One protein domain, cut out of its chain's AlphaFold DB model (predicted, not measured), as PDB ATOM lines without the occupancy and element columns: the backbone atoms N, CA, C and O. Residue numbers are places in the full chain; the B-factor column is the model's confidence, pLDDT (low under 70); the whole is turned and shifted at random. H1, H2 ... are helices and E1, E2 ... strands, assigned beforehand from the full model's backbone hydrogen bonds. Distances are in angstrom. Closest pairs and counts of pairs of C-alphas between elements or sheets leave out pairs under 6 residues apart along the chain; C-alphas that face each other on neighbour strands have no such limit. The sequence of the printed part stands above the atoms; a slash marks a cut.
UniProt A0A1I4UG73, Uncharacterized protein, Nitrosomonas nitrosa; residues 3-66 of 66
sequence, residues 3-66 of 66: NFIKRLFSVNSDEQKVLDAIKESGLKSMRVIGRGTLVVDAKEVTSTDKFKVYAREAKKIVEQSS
ATOM      1  N   ASN A   3     -92.829 -31.021  35.437       58.75
ATOM      2  CA  ASN A   3     -93.046 -30.082  34.321       58.75
ATOM      3  C   ASN A   3     -92.591 -30.583  32.938       58.75
ATOM      4  O   ASN A   3     -93.133 -30.146  31.924       58.75
ATOM      5  N   PHE A   4     -91.620 -31.497  32.878       58.06
ATOM      6  CA  PHE A   4     -91.064 -31.988  31.609       58.06
ATOM      7  C   PHE A   4     -92.014 -32.970  30.909       58.06
ATOM      8  O   PHE A   4     -92.277 -32.845  29.717       58.06
ATOM      9  N   ILE A   5     -92.620 -33.877  31.683       61.28
ATOM     10  CA  ILE A   5     -93.657 -34.804  31.208       61.28
ATOM     11  C   ILE A   5     -94.898 -34.018  30.757       61.28
ATOM     12  O   ILE A   5     -95.437 -34.268  29.685       61.28
ATOM     13  N   LYS A   6     -95.298 -32.989  31.519       60.16
ATOM     14  CA  LYS A   6     -96.433 -32.119  31.173       60.16
ATOM     15  C   LYS A   6     -96.234 -31.371  29.850       60.16
ATOM     16  O   LYS A   6     -97.183 -31.244  29.088       60.16
ATOM     17  N   ARG A   7     -95.007 -30.918  29.555       60.34
ATOM     18  CA  ARG A   7     -94.657 -30.320  28.253       60.34
ATOM     19  C   ARG A   7     -94.675 -31.338  27.114       60.34
ATOM     20  O   ARG A   7     -95.105 -30.988  26.025       60.34
ATOM     21  N   LEU A   8     -94.269 -32.584  27.363       59.72
ATOM     22  CA  LEU A   8     -94.314 -33.657  26.360       59.72
ATOM     23  C   LEU A   8     -95.745 -34.032  25.937       59.72
ATOM     24  O   LEU A   8     -95.960 -34.462  24.807       59.72
ATOM     25  N   PHE A   9     -96.710 -33.871  26.845       63.56
ATOM     26  CA  PHE A   9     -98.136 -34.109  26.600       63.56
ATOM     27  C   PHE A   9     -98.933 -32.825  26.321       63.56
ATOM     28  O   PHE A   9    -100.154 -32.881  26.190       63.56
ATOM     29  N   SER A  10     -98.267 -31.670  26.238       66.31
ATOM     30  CA  SER A  10     -98.919 -30.394  25.952       66.31
ATOM     31  C   SER A  10     -99.338 -30.356  24.486       66.31
ATOM     32  O   SER A  10     -98.512 -30.137  23.604       66.31
ATOM     33  N   VAL A  11    -100.628 -30.567  24.237       66.81
ATOM     34  CA  VAL A  11    -101.249 -30.464  22.912       66.81
ATOM     35  C   VAL A  11    -101.278 -28.991  22.500       66.81
ATOM     36  O   VAL A  11    -101.764 -28.153  23.262       66.81
ATOM     37  N   ASN A  12    -100.740 -28.649  21.327       74.69
ATOM     38  CA  ASN A  12    -100.896 -27.296  20.783       74.69
ATOM     39  C   ASN A  12    -102.359 -27.073  20.342       74.69
ATOM     40  O   ASN A  12    -103.056 -28.030  20.011       74.69
ATOM     41  N   SER A  13    -102.828 -25.826  20.296       78.44
ATOM     42  CA  SER A  13    -104.206 -25.478  19.919       78.44
ATOM     43  C   SER A  13    -104.608 -26.021  18.543       78.44
ATOM     44  O   SER A  13    -105.738 -26.469  18.369       78.44
ATOM     45  N   ASP A  14    -103.687 -26.049  17.582       78.50
ATOM     46  CA  ASP A  14    -103.950 -26.613  16.255       78.50
ATOM     47  C   ASP A  14    -103.994 -28.145  16.259       78.50
ATOM     48  O   ASP A  14    -104.839 -28.738  15.592       78.50
ATOM     49  N   GLU A  15    -103.155 -28.798  17.067       77.00
ATOM     50  CA  GLU A  15    -103.221 -30.253  17.256       77.00
ATOM     51  C   GLU A  15    -104.550 -30.651  17.915       77.00
ATOM     52  O   GLU A  15    -105.160 -31.647  17.528       77.00
ATOM     53  N   GLN A  16    -105.047 -29.838  18.853       82.25
ATOM     54  CA  GLN A  16    -106.339 -30.058  19.495       82.25
ATOM     55  C   GLN A  16    -107.491 -29.992  18.483       82.25
ATOM     56  O   GLN A  16    -108.320 -30.898  18.460       82.25
ATOM     57  N   LYS A  17    -107.491 -29.004  17.576       85.25
ATOM     58  CA  LYS A  17    -108.495 -28.913  16.498       85.25
ATOM     59  C   LYS A  17    -108.495 -30.153  15.604       85.25
ATOM     60  O   LYS A  17    -109.556 -30.638  15.225       85.25
ATOM     61  N   VAL A  18    -107.312 -30.673  15.267       83.81
ATOM     62  CA  VAL A  18    -107.190 -31.890  14.454       83.81
ATOM     63  C   VAL A  18    -107.716 -33.106  15.216       83.81
ATOM     64  O   VAL A  18    -108.447 -33.911  14.646       83.81
ATOM     65  N   LEU A  19    -107.395 -33.233  16.506       82.44
ATOM     66  CA  LEU A  19    -107.908 -34.313  17.352       82.44
ATOM     67  C   LEU A  19    -109.431 -34.271  17.490       82.44
ATOM     68  O   LEU A  19    -110.068 -35.323  17.444       82.44
ATOM     69  N   ASP A  20    -110.004 -33.082  17.642       86.00
ATOM     70  CA  ASP A  20    -111.450 -32.906  17.749       86.00
ATOM     71  C   ASP A  20    -112.135 -33.248  16.419       86.00
ATOM     72  O   ASP A  20    -113.060 -34.058  16.405       86.00
ATOM     73  N   ALA A  21    -111.589 -32.793  15.285       85.88
ATOM     74  CA  ALA A  21    -112.083 -33.169  13.959       85.88
ATOM     75  C   ALA A  21    -112.001 -34.687  13.700       85.88
ATOM     76  O   ALA A  21    -112.906 -35.273  13.102       85.88
ATOM     77  N   ILE A  22    -110.935 -35.350  14.163       84.19
ATOM     78  CA  ILE A  22    -110.804 -36.807  14.059       84.19
ATOM     79  C   ILE A  22    -111.855 -37.505  14.932       84.19
ATOM     80  O   ILE A  22    -112.509 -38.432  14.455       84.19
ATOM     81  N   LYS A  23    -112.077 -37.051  16.172       83.44
ATOM     82  CA  LYS A  23    -113.126 -37.607  17.044       83.44
ATOM     83  C   LYS A  23    -114.517 -37.450  16.435       83.44
ATOM     84  O   LYS A  23    -115.278 -38.412  16.429       83.44
ATOM     85  N   GLU A  24    -114.829 -36.277  15.890       86.25
ATOM     86  CA  GLU A  24    -116.104 -36.001  15.217       86.25
ATOM     87  C   GLU A  24    -116.297 -36.859  13.961       86.25
ATOM     88  O   GLU A  24    -117.414 -37.269  13.654       86.25
ATOM     89  N   SER A  25    -115.212 -37.178  13.250       80.88
ATOM     90  CA  SER A  25    -115.265 -38.030  12.057       80.88
ATOM     91  C   SER A  25    -115.538 -39.511  12.347       80.88
ATOM     92  O   SER A  25    -115.795 -40.273  11.416       80.88
ATOM     93  N   GLY A  26    -115.450 -39.938  13.613       80.56
ATOM     94  CA  GLY A  26    -115.575 -41.342  14.014       80.56
ATOM     95  C   GLY A  26    -114.403 -42.234  13.581       80.56
ATOM     96  O   GLY A  26    -114.454 -43.447  13.788       80.56
ATOM     97  N   LEU A  27    -113.352 -41.657  12.992       85.12
ATOM     98  CA  LEU A  27    -112.154 -42.379  12.570       85.12
ATOM     99  C   LEU A  27    -111.296 -42.763  13.773       85.12
ATOM    100  O   LEU A  27    -111.105 -41.980  14.712       85.12
ATOM    101  N   LYS A  28    -110.697 -43.954  13.720       82.75
ATOM    102  CA  LYS A  28    -109.697 -44.337  14.714       82.75
ATOM    103  C   LYS A  28    -108.388 -43.612  14.429       82.75
ATOM    104  O   LYS A  28    -107.926 -43.539  13.290       82.75
ATOM    105  N   SER A  29    -107.758 -43.109  15.487       84.69
ATOM    106  CA  SER A  29    -106.419 -42.532  15.405       84.69
ATOM    107  C   SER A  29    -105.535 -42.965  16.563       84.69
ATOM    108  O   SER A  29    -106.012 -43.294  17.651       84.69
ATOM    109  N   MET A  30    -104.227 -42.956  16.318       83.75
ATOM    110  CA  MET A  30    -103.198 -43.201  17.323       83.75
ATOM    111  C   MET A  30    -102.210 -42.037  17.338       83.75
ATOM    112  O   MET A  30    -101.705 -41.622  16.294       83.75
ATOM    113  N   ARG A  31    -101.905 -41.522  18.532       79.81
ATOM    114  CA  ARG A  31    -100.869 -40.500  18.723       79.81
ATOM    115  C   ARG A  31     -99.517 -41.158  18.959       79.81
ATOM    116  O   ARG A  31     -99.360 -41.947  19.889       79.81
ATOM    117  N   VAL A  32     -98.520 -40.773  18.168       79.44
ATOM    118  CA  VAL A  32     -97.127 -41.166  18.386       79.44
ATOM    119  C   VAL A  32     -96.534 -40.297  19.491       79.44
ATOM    120  O   VAL A  32     -96.380 -39.079  19.347       79.44
ATOM    121  N   ILE A  33     -96.193 -40.933  20.610       72.81
ATOM    122  CA  ILE A  33     -95.598 -40.266  21.771       72.81
ATOM    123  C   ILE A  33     -94.250 -39.642  21.370       72.81
ATOM    124  O   ILE A  33     -93.419 -40.283  20.731       72.81
ATOM    125  N   GLY A  34     -94.039 -38.373  21.735       67.19
ATOM    126  CA  GLY A  34     -92.767 -37.663  21.545       67.19
ATOM    127  C   GLY A  34     -92.511 -37.075  20.151       67.19
ATOM    128  O   GLY A  34     -91.513 -36.382  19.989       67.19
ATOM    129  N   ARG A  35     -93.386 -37.306  19.158       69.44
ATOM    130  CA  ARG A  35     -93.232 -36.756  17.790       69.44
ATOM    131  C   ARG A  35     -94.357 -35.825  17.338       69.44
ATOM    132  O   ARG A  35     -94.253 -35.233  16.271       69.44
ATOM    133  N   GLY A  36     -95.438 -35.719  18.116       72.50
ATOM    134  CA  GLY A  36     -96.609 -34.913  17.740       72.50
ATOM    135  C   GLY A  36     -97.301 -35.399  16.461       72.50
ATOM    136  O   GLY A  36     -98.010 -34.640  15.814       72.50
ATOM    137  N   THR A  37     -97.063 -36.651  16.058       83.94
ATOM    138  CA  THR A  37     -97.629 -37.240  14.840       83.94
ATOM    139  C   THR A  37     -98.888 -38.026  15.182       83.94
ATOM    140  O   THR A  37     -98.880 -38.839  16.110       83.94
ATOM    141  N   LEU A  38     -99.954 -37.817  14.409       84.00
ATOM    142  CA  LEU A  38    -101.187 -38.599  14.470       84.00
ATOM    143  C   LEU A  38    -101.233 -39.560  13.283       84.00
ATOM    144  O   LEU A  38    -100.948 -39.172  12.153       84.00
ATOM    145  N   VAL A  39    -101.584 -40.812  13.551       86.88
ATOM    146  CA  VAL A  39    -101.731 -41.863  12.541       86.88
ATOM    147  C   VAL A  39    -103.197 -42.266  12.472       86.88
ATOM    148  O   VAL A  39    -103.834 -42.449  13.507       86.88
ATOM    149  N   VAL A  40    -103.715 -42.407  11.254       88.88
ATOM    150  CA  VAL A  40    -105.079 -42.863  10.946       88.88
ATOM    151  C   VAL A  40    -105.018 -44.037   9.970       88.88
ATOM    152  O   VAL A  40    -104.059 -44.150   9.203       88.88
ATOM    153  N   ASP A  41    -106.027 -44.908   9.981       89.31
ATOM    154  CA  ASP A  41    -106.119 -46.000   9.008       89.31
ATOM    155  C   ASP A  41    -106.609 -45.469   7.652       89.31
ATOM    156  O   ASP A  41    -107.720 -44.951   7.518       89.31
ATOM    157  N   ALA A  42    -105.782 -45.631   6.619       89.31
ATOM    158  CA  ALA A  42    -106.113 -45.223   5.260       89.31
ATOM    159  C   ALA A  42    -107.370 -45.925   4.714       89.31
ATOM    160  O   ALA A  42    -108.122 -45.321   3.947       89.31
ATOM    161  N   LYS A  43    -107.640 -47.177   5.104       89.94
ATOM    162  CA  LYS A  43    -108.854 -47.894   4.684       89.94
ATOM    163  C   LYS A  43    -110.103 -47.256   5.280       89.94
ATOM    164  O   LYS A  43    -111.075 -47.056   4.558       89.94
ATOM    165  N   GLU A  44    -110.063 -46.887   6.559       89.25
ATOM    166  CA  GLU A  44    -111.182 -46.188   7.200       89.25
ATOM    167  C   GLU A  44    -111.409 -44.827   6.529       89.25
ATOM    168  O   GLU A  44    -112.527 -44.540   6.103       89.25
ATOM    169  N   VAL A  45    -110.348 -44.042   6.303       90.69
ATOM    170  CA  VAL A  45    -110.439 -42.729   5.637       90.69
ATOM    171  C   VAL A  45    -111.037 -42.842   4.231       90.69
ATOM    172  O   VAL A  45    -111.983 -42.126   3.898       90.69
ATOM    173  N   THR A  46    -110.516 -43.754   3.408       92.06
ATOM    174  CA  THR A  46    -110.944 -43.919   2.006       92.06
ATOM    175  C   THR A  46    -112.358 -44.482   1.871       92.06
ATOM    176  O   THR A  46    -113.038 -44.224   0.877       92.06
ATOM    177  N   SER A  47    -112.833 -45.209   2.887       91.00
ATOM    178  CA  SER A  47    -114.206 -45.714   2.937       91.00
ATOM    179  C   SER A  47    -115.251 -44.620   3.188       91.00
ATOM    180  O   SER A  47    -116.421 -44.818   2.844       91.00
ATOM    181  N   THR A  48    -114.846 -43.462   3.727       91.00
ATOM    182  CA  THR A  48    -115.767 -42.362   4.042       91.00
ATOM    183  C   THR A  48    -116.345 -41.715   2.784       91.00
ATOM    184  O   THR A  48    -115.668 -41.538   1.769       91.00
ATOM    185  N   ASP A  49    -117.609 -41.296   2.849       93.06
ATOM    186  CA  ASP A  49    -118.259 -40.640   1.709       93.06
ATOM    187  C   ASP A  49    -117.641 -39.278   1.400       93.06
ATOM    188  O   ASP A  49    -117.502 -38.913   0.231       93.06
ATOM    189  N   LYS A  50    -117.172 -38.572   2.435       91.19
ATOM    190  CA  LYS A  50    -116.439 -37.311   2.296       91.19
ATOM    191  C   LYS A  50    -115.185 -37.494   1.439       91.19
ATOM    192  O   LYS A  50    -114.982 -36.742   0.489       91.19
ATOM    193  N   PHE A  51    -114.399 -38.541   1.701       93.62
ATOM    194  CA  PHE A  51    -113.239 -38.867   0.875       93.62
ATOM    195  C   PHE A  51    -113.633 -39.182  -0.574       93.62
ATOM    196  O   PHE A  51    -113.028 -38.650  -1.502       93.62
ATOM    197  N   LYS A  52    -114.677 -39.991  -0.799       94.56
ATOM    198  CA  LYS A  52    -115.145 -40.337  -2.158       94.56
ATOM    199  C   LYS A  52    -115.651 -39.126  -2.944       94.56
ATOM    200  O   LYS A  52    -115.560 -39.113  -4.171       94.56
ATOM    201  N   VAL A  53    -116.247 -38.135  -2.278       96.31
ATOM    202  CA  VAL A  53    -116.640 -36.862  -2.908       96.31
ATOM    203  C   VAL A  53    -115.392 -36.107  -3.353       96.31
ATOM    204  O   VAL A  53    -115.251 -35.838  -4.544       96.31
ATOM    205  N   TYR A  54    -114.445 -35.877  -2.443       95.19
ATOM    206  CA  TYR A  54    -113.218 -35.149  -2.761       95.19
ATOM    207  C   TYR A  54    -112.366 -35.842  -3.822       95.19
ATOM    208  O   TYR A  54    -111.842 -35.182  -4.713       95.19
ATOM    209  N   ALA A  55    -112.279 -37.172  -3.799       95.44
ATOM    210  CA  ALA A  55    -111.571 -37.931  -4.825       95.44
ATOM    211  C   ALA A  55    -112.189 -37.731  -6.221       95.44
ATOM    212  O   ALA A  55    -111.466 -37.598  -7.208       95.44
ATOM    213  N   ARG A  56    -113.526 -37.667  -6.314       95.69
ATOM    214  CA  ARG A  56    -114.225 -37.379  -7.577       95.69
ATOM    215  C   ARG A  56    -113.985 -35.949  -8.050       95.69
ATOM    216  O   ARG A  56    -113.803 -35.739  -9.243       95.69
ATOM    217  N   GLU A  57    -113.992 -34.978  -7.143       95.62
ATOM    218  CA  GLU A  57    -113.713 -33.575  -7.472       95.62
ATOM    219  C   GLU A  57    -112.269 -33.380  -7.935       95.62
ATOM    220  O   GLU A  57    -112.038 -32.784  -8.983       95.62
ATOM    221  N   ALA A  58    -111.306 -33.968  -7.223       94.31
ATOM    222  CA  ALA A  58    -109.898 -33.940  -7.603       94.31
ATOM    223  C   ALA A  58    -109.673 -34.555  -8.991       94.31
ATOM    224  O   ALA A  58    -108.967 -33.978  -9.816       94.31
ATOM    225  N   LYS A  59    -110.325 -35.689  -9.281       95.12
ATOM    226  CA  LYS A  59    -110.275 -36.320 -10.605       95.12
ATOM    227  C   LYS A  59    -110.754 -35.369 -11.710       95.12
ATOM    228  O   LYS A  59    -110.065 -35.235 -12.715       95.12
ATOM    229  N   LYS A  60    -111.872 -34.666 -11.498       95.00
ATOM    230  CA  LYS A  60    -112.396 -33.690 -12.470       95.00
ATOM    231  C   LYS A  60    -111.406 -32.563 -12.758       95.00
ATOM    232  O   LYS A  60    -111.273 -32.174 -13.908       95.00
ATOM    233  N   ILE A  61    -110.712 -32.055 -11.739       94.50
ATOM    234  CA  ILE A  61    -109.722 -30.978 -11.910       94.50
ATOM    235  C   ILE A  61    -108.570 -31.438 -12.810       94.50
ATOM    236  O   ILE A  61    -108.168 -30.712 -13.716       94.50
ATOM    237  N   VAL A  62    -108.061 -32.652 -12.585       93.81
ATOM    238  CA  VAL A  62    -106.972 -33.223 -13.395       93.81
ATOM    239  C   VAL A  62    -107.421 -33.440 -14.841       93.81
ATOM    240  O   VAL A  62    -106.703 -33.069 -15.765       93.81
ATOM    241  N   GLU A  63    -108.626 -33.978 -15.036       91.38
ATOM    242  CA  GLU A  63    -109.210 -34.201 -16.366       91.38
ATOM    243  C   GLU A  63    -109.504 -32.896 -17.119       91.38
ATOM    244  O   GLU A  63    -109.447 -32.881 -18.339       91.38
ATOM    245  N   GLN A  64    -109.794 -31.797 -16.416       80.25
ATOM    246  CA  GLN A  64    -109.981 -30.466 -17.012       80.25
ATOM    247  C   GLN A  64    -108.666 -29.741 -17.327       80.25
ATOM    248  O   GLN A  64    -108.673 -28.768 -18.076       80.25
ATOM    249  N   SER A  65    -107.560 -30.173 -16.718       69.25
ATOM    250  CA  SER A  65    -106.235 -29.561 -16.881       69.25
ATOM    251  C   SER A  65    -105.358 -30.288 -17.913       69.25
ATOM    252  O   SER A  65    -104.195 -29.919 -18.071       69.25
ATOM    253  N   SER A  66    -105.894 -31.327 -18.566       54.72
ATOM    254  CA  SER A  66    -105.248 -32.138 -19.615       54.72
ATOM    255  C   SER A  66    -105.867 -31.844 -20.976       54.72
ATOM    256  O   SER A  66    -105.111 -31.872 -21.971       54.72
TER     257      SER A  66
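This is residues 3 to 66 of the 66 residues of an uncharacterized protein of Nitrosomonas nitrosa (UniProt A0A1I4UG73). A small two-stranded hairpin, E1 and E2, with the helix H2 near it forms the middle of a drawn-out chain, with the short helix H1 at one end of the length and the long helix H4 at the other. The short helix H3 joins the hairpin to H4, the chain turning a corner between the two helices, and residues 56 to 66 stick out as a free arm. The printed part has 64 residues, with four named helices and two named strands in the order H1 H2 E1 E2 H3 H4; the sheet has the order E1 - E2, antiparallel, and the class is mostly helix. It is only just extended, close to loose, with a radius of gyration of the C-alphas of 16.3 A and spans of 55 by 24 by 16 A.

Look first at E1, residues 29 to 32, and E2, residues 37 to 40, antiparallel neighbours that form a hairpin, their directions at 153 degrees. The C-alphas of Ser 29 and Val 40 face each other at 4.7 A; N 30 and O 39 are within hydrogen-bond range at 2.9 A, and so are N 32 and O 37 at 2.8 A. H2, residues 13 to 24, is near E2, with 6 pairs of C-alphas within 10 A. The closest C-alphas of H2 and E1 are those of Ile 22 and Ser 29, 7.3 A apart. Beyond E2 look for H3, residues 42 to 47, and H4, residues 49 to 64: they are close but not clearly touching, the closest C-alphas being those of Val 45 and Phe 51 at 6.7 A, and their lines are about perpendicular at 89 degrees. H1, residues 3 to 8, is apart from H2, and H4 is apart from E1, E2 and H2. In H1, H2, H3 and H4 every O i to N i+4 pair is within hydrogen-bond range.

Find C-alpha 29 at (-106.419, -42.532, 15.405); from there E1 runs 9.9 A to C-alpha 32, and E2 runs 10.1 A from C-alpha 37 to C-alpha 40. H2 measures 16.6 A, H3 8.4 A. H1 begins at C-alpha 3, (-93.046, -30.082, 34.321), and measures 8.8 A. H4, 22.9 A long, ends at C-alpha 64, (-109.981, -30.466, -17.012).

The C-alphas of Asn 3 and Ser 66, the two farthest apart, are 55.3 A from each other. Without the stretch that stands free, residues 56 to 66, of which 56 to 64 belong to H4, the body spans 44 by 18 by 16 A. The printed part has no cut, and the five links between its named elements are tight. The mean pLDDT of the printed part is 82.0; look for values under 70 at residues 3 to 11, 34 to 35 and 65 to 66.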